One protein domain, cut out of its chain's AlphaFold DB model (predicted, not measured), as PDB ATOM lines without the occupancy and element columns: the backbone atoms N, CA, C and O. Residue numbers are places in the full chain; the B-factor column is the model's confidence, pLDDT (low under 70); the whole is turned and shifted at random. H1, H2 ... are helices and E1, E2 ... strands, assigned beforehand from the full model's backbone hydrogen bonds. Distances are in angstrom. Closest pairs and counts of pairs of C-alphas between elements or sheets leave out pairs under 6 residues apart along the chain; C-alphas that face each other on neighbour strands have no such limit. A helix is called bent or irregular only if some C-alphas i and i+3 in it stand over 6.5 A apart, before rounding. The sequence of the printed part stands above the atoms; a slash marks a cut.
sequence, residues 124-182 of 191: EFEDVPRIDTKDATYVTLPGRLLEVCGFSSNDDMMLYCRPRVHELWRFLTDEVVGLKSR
ATOM      1  N   GLU A 124     174.716 152.473  98.235       49.09
ATOM      2  CA  GLU A 124     173.624 151.980  99.069       49.09
ATOM      3  C   GLU A 124     174.068 150.617  99.570       49.09
ATOM      4  O   GLU A 124     174.190 149.680  98.787       49.09
ATOM      5  N   PHE A 125     174.449 150.539 100.845       52.12
ATOM      6  CA  PHE A 125     174.891 149.280 101.385       52.12
ATOM      7  C   PHE A 125     173.627 148.437 101.349       52.12
ATOM      8  O   PHE A 125     172.713 148.694 102.138       52.12
ATOM      9  N   GLU A 126     173.569 147.460 100.444       49.56
ATOM     10  CA  GLU A 126     172.429 146.551 100.243       49.56
ATOM     11  C   GLU A 126     172.089 145.725 101.502       49.56
ATOM     12  O   GLU A 126     171.227 144.859 101.480       49.56
ATOM     13  N   ASP A 127     172.722 146.023 102.634       54.44
ATOM     14  CA  ASP A 127     172.740 145.215 103.833       54.44
ATOM     15  C   ASP A 127     172.965 146.019 105.128       54.44
ATOM     16  O   ASP A 127     173.273 145.426 106.163       54.44
ATOM     17  N   VAL A 128     172.832 147.356 105.124       55.81
ATOM     18  CA  VAL A 128     172.891 148.115 106.389       55.81
ATOM     19  C   VAL A 128     171.608 147.863 107.189       55.81
ATOM     20  O   VAL A 128     170.523 148.262 106.751       55.81
ATOM     21  N   PRO A 129     171.699 147.228 108.373       59.22
ATOM     22  CA  PRO A 129     170.532 146.969 109.198       59.22
ATOM     23  C   PRO A 129     169.900 148.294 109.625       59.22
ATOM     24  O   PRO A 129     170.575 149.176 110.160       59.22
ATOM     25  N   ARG A 130     168.591 148.444 109.400       62.59
ATOM     26  CA  ARG A 130     167.847 149.599 109.911       62.59
ATOM     27  C   ARG A 130     167.742 149.485 111.426       62.59
ATOM     28  O   ARG A 130     167.208 148.505 111.935       62.59
ATOM     29  N   ILE A 131     168.232 150.499 112.129       67.62
ATOM     30  CA  ILE A 131     168.073 150.609 113.578       67.62
ATOM     31  C   ILE A 131     166.737 151.301 113.832       67.62
ATOM     32  O   ILE A 131     166.559 152.460 113.450       67.62
ATOM     33  N   ASP A 132     165.802 150.598 114.464       68.31
ATOM     34  CA  ASP A 132     164.589 151.221 114.980       68.31
ATOM     35  C   ASP A 132     164.852 151.727 116.399       68.31
ATOM     36  O   ASP A 132     165.156 150.959 117.312       68.31
ATOM     37  N   THR A 133     164.773 153.041 116.571       71.06
ATOM     38  CA  THR A 133     164.940 153.704 117.866       71.06
ATOM     39  C   THR A 133     163.603 154.179 118.430       71.06
ATOM     40  O   THR A 133     163.594 154.982 119.362       71.06
ATOM     41  N   LYS A 134     162.464 153.790 117.845       68.25
ATOM     42  CA  LYS A 134     161.150 154.277 118.262       68.25
ATOM     43  C   LYS A 134     160.784 153.705 119.630       68.25
ATOM     44  O   LYS A 134     160.665 152.497 119.794       68.25
ATOM     45  N   ASP A 135     160.648 154.593 120.614       67.81
ATOM     46  CA  ASP A 135     160.256 154.283 121.997       67.81
ATOM     47  C   ASP A 135     161.144 153.231 122.711       67.81
ATOM     48  O   ASP A 135     160.781 152.688 123.756       67.81
ATOM     49  N   ALA A 136     162.334 152.953 122.169       76.75
ATOM     50  CA  ALA A 136     163.242 151.926 122.661       76.75
ATOM     51  C   ALA A 136     164.185 152.472 123.744       76.75
ATOM     52  O   ALA A 136     164.962 153.389 123.502       76.75
ATOM     53  N   THR A 137     164.186 151.870 124.936       79.75
ATOM     54  CA  THR A 137     165.136 152.230 126.011       79.75
ATOM     55  C   THR A 137     166.573 151.804 125.689       79.75
ATOM     56  O   THR A 137     167.534 152.429 126.137       79.75
ATOM     57  N   TYR A 138     166.727 150.755 124.883       81.69
ATOM     58  CA  TYR A 138     168.004 150.274 124.375       81.69
ATOM     59  C   TYR A 138     167.872 149.978 122.887       81.69
ATOM     60  O   TYR A 138     166.834 149.488 122.448       81.69
ATOM     61  N   VAL A 139     168.931 150.240 122.130       82.94
ATOM     62  CA  VAL A 139     169.034 149.873 120.717       82.94
ATOM     63  C   VAL A 139     170.163 148.883 120.539       82.94
ATOM     64  O   VAL A 139     171.245 149.054 121.097       82.94
ATOM     65  N   THR A 140     169.895 147.837 119.769       81.38
ATOM     66  CA  THR A 140     170.897 146.826 119.439       81.38
ATOM     67  C   THR A 140     171.480 147.165 118.079       81.38
ATOM     68  O   THR A 140     170.750 147.274 117.095       81.38
ATOM     69  N   LEU A 141     172.790 147.371 118.036       83.19
ATOM     70  CA  LEU A 141     173.555 147.528 116.812       83.19
ATOM     71  C   LEU A 141     174.087 146.153 116.408       83.19
ATOM     72  O   LEU A 141     174.898 145.600 117.156       83.19
ATOM     73  N   PRO A 142     173.662 145.603 115.258       81.62
ATOM     74  CA  PRO A 142     174.134 144.294 114.828       81.62
ATOM     75  C   PRO A 142     175.650 144.287 114.631       81.62
ATOM     76  O   PRO A 142     176.193 145.247 114.080       81.62
ATOM     77  N   GLY A 143     176.330 143.201 114.999       78.00
ATOM     78  CA  GLY A 143     177.788 143.070 114.853       78.00
ATOM     79  C   GLY A 143     178.282 143.382 113.432       78.00
ATOM     80  O   GLY A 143     179.253 144.114 113.250       78.00
ATOM     81  N   ARG A 144     177.522 142.965 112.408       75.50
ATOM     82  CA  ARG A 144     177.791 143.283 110.991       75.50
ATOM     83  C   ARG A 144     177.840 144.790 110.708       75.50
ATOM     84  O   ARG A 144     178.661 145.245 109.918       75.50
ATOM     85  N   LEU A 145     176.968 145.579 111.341       75.62
ATOM     86  CA  LEU A 145     176.981 147.039 111.199       75.62
ATOM     87  C   LEU A 145     178.238 147.637 111.839       75.62
ATOM     88  O   LEU A 145     178.836 148.558 111.285       75.62
ATOM     89  N   LEU A 146     178.633 147.113 113.000       78.69
ATOM     90  CA  LEU A 146     179.825 147.554 113.721       78.69
ATOM     91  C   LEU A 146     181.089 147.300 112.899       78.69
ATOM     92  O   LEU A 146     181.913 148.203 112.776       78.69
ATOM     93  N   GLU A 147     181.180 146.134 112.260       77.06
ATOM     94  CA  GLU A 147     182.272 145.776 111.351       77.06
ATOM     95  C   GLU A 147     182.382 146.757 110.171       77.06
ATOM     96  O   GLU A 147     183.455 147.315 109.934       77.06
ATOM     97  N   VAL A 148     181.267 147.060 109.489       73.81
ATOM     98  CA  VAL A 148     181.232 148.056 108.394       73.81
ATOM     99  C   VAL A 148     181.656 149.446 108.880       73.81
ATOM    100  O   VAL A 148     182.289 150.203 108.144       73.81
ATOM    101  N   CYS A 149     181.348 149.787 110.131       72.75
ATOM    102  CA  CYS A 149     181.739 151.052 110.747       72.75
ATOM    103  C   CYS A 149     183.186 151.062 111.281       72.75
ATOM    104  O   CYS A 149     183.610 152.069 111.850       72.75
ATOM    105  N   GLY A 150     183.948 149.975 111.107       78.38
ATOM    106  CA  GLY A 150     185.344 149.864 111.539       78.38
ATOM    107  C   GLY A 150     185.528 149.530 113.022       78.38
ATOM    108  O   GLY A 150     186.620 149.718 113.558       78.38
ATOM    109  N   PHE A 151     184.484 149.048 113.698       78.00
ATOM    110  CA  PHE A 151     184.576 148.553 115.069       78.00
ATOM    111  C   PHE A 151     184.895 147.056 115.076       78.00
ATOM    112  O   PHE A 151     184.268 146.261 114.383       78.00
ATOM    113  N   SER A 152     185.847 146.654 115.914       66.12
ATOM    114  CA  SER A 152     186.227 145.255 116.118       66.12
ATOM    115  C   SER A 152     185.338 144.598 117.183       66.12
ATOM    116  O   SER A 152     185.787 144.359 118.305       66.12
ATOM    117  N   SER A 153     184.066 144.363 116.854       67.75
ATOM    118  CA  SER A 153     183.115 143.625 117.696       67.75
ATOM    119  C   SER A 153     182.567 142.433 116.920       67.75
ATOM    120  O   SER A 153     181.990 142.625 115.856       67.75
ATOM    121  N   ASN A 154     182.726 141.219 117.457       64.06
ATOM    122  CA  ASN A 154     182.127 140.009 116.876       64.06
ATOM    123  C   ASN A 154     180.666 139.801 117.314       64.06
ATOM    124  O   ASN A 154     179.993 138.936 116.764       64.06
ATOM    125  N   ASP A 155     180.196 140.592 118.282       79.06
ATOM    126  CA  ASP A 155     178.857 140.503 118.857       79.06
ATOM    127  C   ASP A 155     178.069 141.803 118.651       79.06
ATOM    128  O   ASP A 155     178.625 142.872 118.362       79.06
ATOM    129  N   ASP A 156     176.756 141.700 118.831       83.75
ATOM    130  CA  ASP A 156     175.846 142.836 118.816       83.75
ATOM    131  C   ASP A 156     176.130 143.783 119.994       83.75
ATOM    132  O   ASP A 156     176.321 143.360 121.137       83.75
ATOM    133  N   MET A 157     176.111 145.092 119.735       82.44
ATOM    134  CA  MET A 157     176.298 146.110 120.770       82.44
ATOM    135  C   MET A 157     174.957 146.705 121.184       82.44
ATOM    136  O   MET A 157     174.272 147.330 120.378       82.44
ATOM    137  N   MET A 158     174.610 146.592 122.465       83.62
ATOM    138  CA  MET A 158     173.455 147.294 123.023       83.62
ATOM    139  C   MET A 158     173.850 148.674 123.541       83.62
ATOM    140  O   MET A 158     174.709 148.808 124.412       83.62
ATOM    141  N   LEU A 159     173.183 149.707 123.040       80.44
ATOM    142  CA  LEU A 159     173.354 151.084 123.480       80.44
ATOM    143  C   LEU A 159     172.110 151.563 124.216       80.44
ATOM    144  O   LEU A 159     170.986 151.355 123.766       80.44
ATOM    145  N   TYR A 160     172.311 152.247 125.339       81.94
ATOM    146  CA  TYR A 160     171.225 152.916 126.044       81.94
ATOM    147  C   TYR A 160     170.756 154.153 125.270       81.94
ATOM    148  O   TYR A 160     171.534 155.082 125.026       81.94
ATOM    149  N   CYS A 161     169.470 154.192 124.936       80.94
ATOM    150  CA  CYS A 161     168.845 155.311 124.246       80.94
ATOM    151  C   CYS A 161     168.350 156.343 125.255       80.94
ATOM    152  O   CYS A 161     167.355 156.172 125.957       80.94
ATOM    153  N   ARG A 162     169.076 157.459 125.341       79.88
ATOM    154  CA  ARG A 162     168.667 158.610 126.153       79.88
ATOM    155  C   ARG A 162     167.403 159.248 125.555       79.88
ATOM    156  O   ARG A 162     167.324 159.347 124.336       79.88
ATOM    157  N   PRO A 163     166.504 159.832 126.370       80.44
ATOM    158  CA  PRO A 163     165.321 160.550 125.877       80.44
ATOM    159  C   PRO A 163     165.612 161.586 124.776       80.44
ATOM    160  O   PRO A 163     164.925 161.625 123.761       80.44
ATOM    161  N   ARG A 164     166.713 162.339 124.913       77.50
ATOM    162  CA  ARG A 164     167.174 163.310 123.902       77.50
ATOM    163  C   ARG A 164     167.510 162.692 122.541       77.50
ATOM    164  O   ARG A 164     167.450 163.384 121.533       77.50
ATOM    165  N   VAL A 165     167.883 161.413 122.500       77.94
ATOM    166  CA  VAL A 165     168.130 160.701 121.237       77.94
ATOM    167  C   VAL A 165     166.814 160.489 120.494       77.94
ATOM    168  O   VAL A 165     166.792 160.688 119.289       77.94
ATOM    169  N   HIS A 166     165.711 160.177 121.187       80.25
ATOM    170  CA  HIS A 166     164.396 160.065 120.545       80.25
ATOM    171  C   HIS A 166     163.918 161.403 119.979       80.25
ATOM    172  O   HIS A 166     163.427 161.442 118.855       80.25
ATOM    173  N   GLU A 167     164.103 162.496 120.722       79.81
ATOM    174  CA  GLU A 167     163.780 163.851 120.250       79.81
ATOM    175  C   GLU A 167     164.578 164.202 118.991       79.81
ATOM    176  O   GLU A 167     164.004 164.620 117.986       79.81
ATOM    177  N   LEU A 168     165.892 163.953 119.011       81.25
ATOM    178  CA  LEU A 168     166.761 164.200 117.866       81.25
ATOM    179  C   LEU A 168     166.392 163.323 116.661       81.25
ATOM    180  O   LEU A 168     166.362 163.805 115.533       81.25
ATOM    181  N   TRP A 169     166.103 162.041 116.880       80.88
ATOM    182  CA  TRP A 169     165.753 161.119 115.800       80.88
ATOM    183  C   TRP A 169     164.406 161.462 115.165       80.88
ATOM    184  O   TRP A 169     164.257 161.391 113.944       80.88
ATOM    185  N   ARG A 170     163.441 161.896 115.983       81.31
ATOM    186  CA  ARG A 170     162.147 162.394 115.518       81.31
ATOM    187  C   ARG A 170     162.308 163.664 114.695       81.31
ATOM    188  O   ARG A 170     161.780 163.724 113.595       81.31
ATOM    189  N   PHE A 171     163.100 164.620 115.171       82.31
ATOM    190  CA  PHE A 171     163.444 165.824 114.416       82.31
ATOM    191  C   PHE A 171     164.063 165.485 113.050       82.31
ATOM    192  O   PHE A 171     163.620 165.977 112.013       82.31
ATOM    193  N   LEU A 172     165.053 164.587 113.019       81.06
ATOM    194  CA  LEU A 172     165.696 164.176 111.769       81.06
ATOM    195  C   LEU A 172     164.720 163.475 110.813       81.06
ATOM    196  O   LEU A 172     164.757 163.717 109.609       81.06
ATOM    197  N   THR A 173     163.839 162.622 111.328       76.81
ATOM    198  CA  THR A 173     162.917 161.841 110.494       76.81
ATOM    199  C   THR A 173     161.744 162.687 110.002       76.81
ATOM    200  O   THR A 173     161.473 162.730 108.802       76.81
ATOM    201  N   ASP A 174     161.072 163.385 110.911       78.94
ATOM    202  CA  ASP A 174     159.824 164.088 110.627       78.94
ATOM    203  C   ASP A 174     160.108 165.445 109.969       78.94
ATOM    204  O   ASP A 174     159.520 165.772 108.939       78.94
ATOM    205  N   GLU A 175     161.044 166.222 110.520       76.00
ATOM    206  CA  GLU A 175     161.263 167.613 110.111       76.00
ATOM    207  C   GLU A 175     162.340 167.747 109.031       76.00
ATOM    208  O   GLU A 175     162.161 168.498 108.072       76.00
ATOM    209  N   VAL A 176     163.451 167.013 109.127       76.38
ATOM    210  CA  VAL A 176     164.532 167.106 108.126       76.38
ATOM    211  C   VAL A 176     164.201 166.265 106.896       76.38
ATOM    212  O   VAL A 176     164.134 166.794 105.786       76.38
ATOM    213  N   VAL A 177     163.957 164.965 107.077       71.38
ATOM    214  CA  VAL A 177     163.668 164.049 105.964       71.38
ATOM    215  C   VAL A 177     162.242 164.243 105.446       71.38
ATOM    216  O   VAL A 177     162.062 164.452 104.246       71.38
ATOM    217  N   GLY A 178     161.241 164.216 106.331       70.06
ATOM    218  CA  GLY A 178     159.827 164.317 105.959       70.06
ATOM    219  C   GLY A 178     159.475 165.626 105.252       70.06
ATOM    220  O   GLY A 178     158.813 165.604 104.214       70.06
ATOM    221  N   LEU A 179     159.975 166.760 105.754       71.00
ATOM    222  CA  LEU A 179     159.721 168.081 105.160       71.00
ATOM    223  C   LEU A 179     160.795 168.529 104.157       71.00
ATOM    224  O   LEU A 179     160.703 169.639 103.634       71.00
ATOM    225  N   LYS A 180     161.808 167.697 103.873       71.31
ATOM    226  CA  LYS A 180     162.958 168.038 103.009       71.31
ATOM    227  C   LYS A 180     163.628 169.365 103.403       71.31
ATOM    228  O   LYS A 180     163.973 170.178 102.543       71.31
ATOM    229  N   SER A 181     163.795 169.594 104.704       66.69
ATOM    230  CA  SER A 181     164.317 170.847 105.262       66.69
ATOM    231  C   SER A 181     165.760 170.702 105.769       66.69
ATOM    232  O   SER A 181     166.307 169.599 105.834       66.69
ATOM    233  N   ARG A 182     166.424 171.818 106.104       69.38
ATOM    234  CA  ARG A 182     167.746 171.797 106.756       69.38
ATOM    235  C   ARG A 182     167.568 171.751 108.270       69.38
ATOM    236  O   ARG A 182     166.999 172.675 108.838       69.38
TER     237      ARG A 182
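Overview. This is residues 124 to 182 of the 191 residues of an uncharacterized protein of Phytophthora fragariae (UniProt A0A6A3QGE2). Picture a flat, open V: one arm is a two-strand ladder, E1 beside E2, with the short helix H1 at its far end, and the other arm is the longer helix H2, whose residues 173 to 178 stick out. An opening stretch, residues 124 to 137, with no named element, runs down between the arms into E1. The printed part has 59 residues with two named strands and two named helices, in the order E1, H1, E2, H2; the sheet, E1 - E2, is antiparallel and the class is mixed, helices and strands. The whole is loose, with a radius of gyration of the C-alphas of 13.3 A, and spans 37 by 28 by 14 A.

Arrangement. Look first at E1, residues 138 to 141, and E2, residues 157 to 160: they are antiparallel, with 153 degrees between their directions. Here N 139 and O 159 are 2.9 A apart and N 141 and O 157 are 2.8 A apart, within hydrogen-bond range. H1, residues 143 to 148, comes nearest to E2 at the C-alphas of Gly 143 and Met 157, 6.8 A apart. H2, residues 163 to 178, is apart from E1 and from H1. Every O i to N i+4 pair is within hydrogen-bond range in H1, and 10 of 12 are in H2.

Along the chain. Find C-alpha 138 at (168.004, 150.274, 124.375), where E1 begins; it runs 9.8 A. H1 follows, 8.9 A long, then E2, 10.0 A. H2 runs 21.0 A to C-alpha 178 at (159.827, 164.317, 105.959); it is neither bent nor irregular, but only just: C-alphas 174 and 177 are 6.0 A apart.

Size, cuts and confidence. The two C-alphas farthest apart, those of Asn 154 and Leu 179, are 37.8 A apart. The printed part has no cut. The links E1 to H1 and E2 to H2 are tight, and H1 to E2 is short. In this model pLDDT is under 70 at residues 124 to 132, 134 to 135, 152 to 154 and 181 to 182.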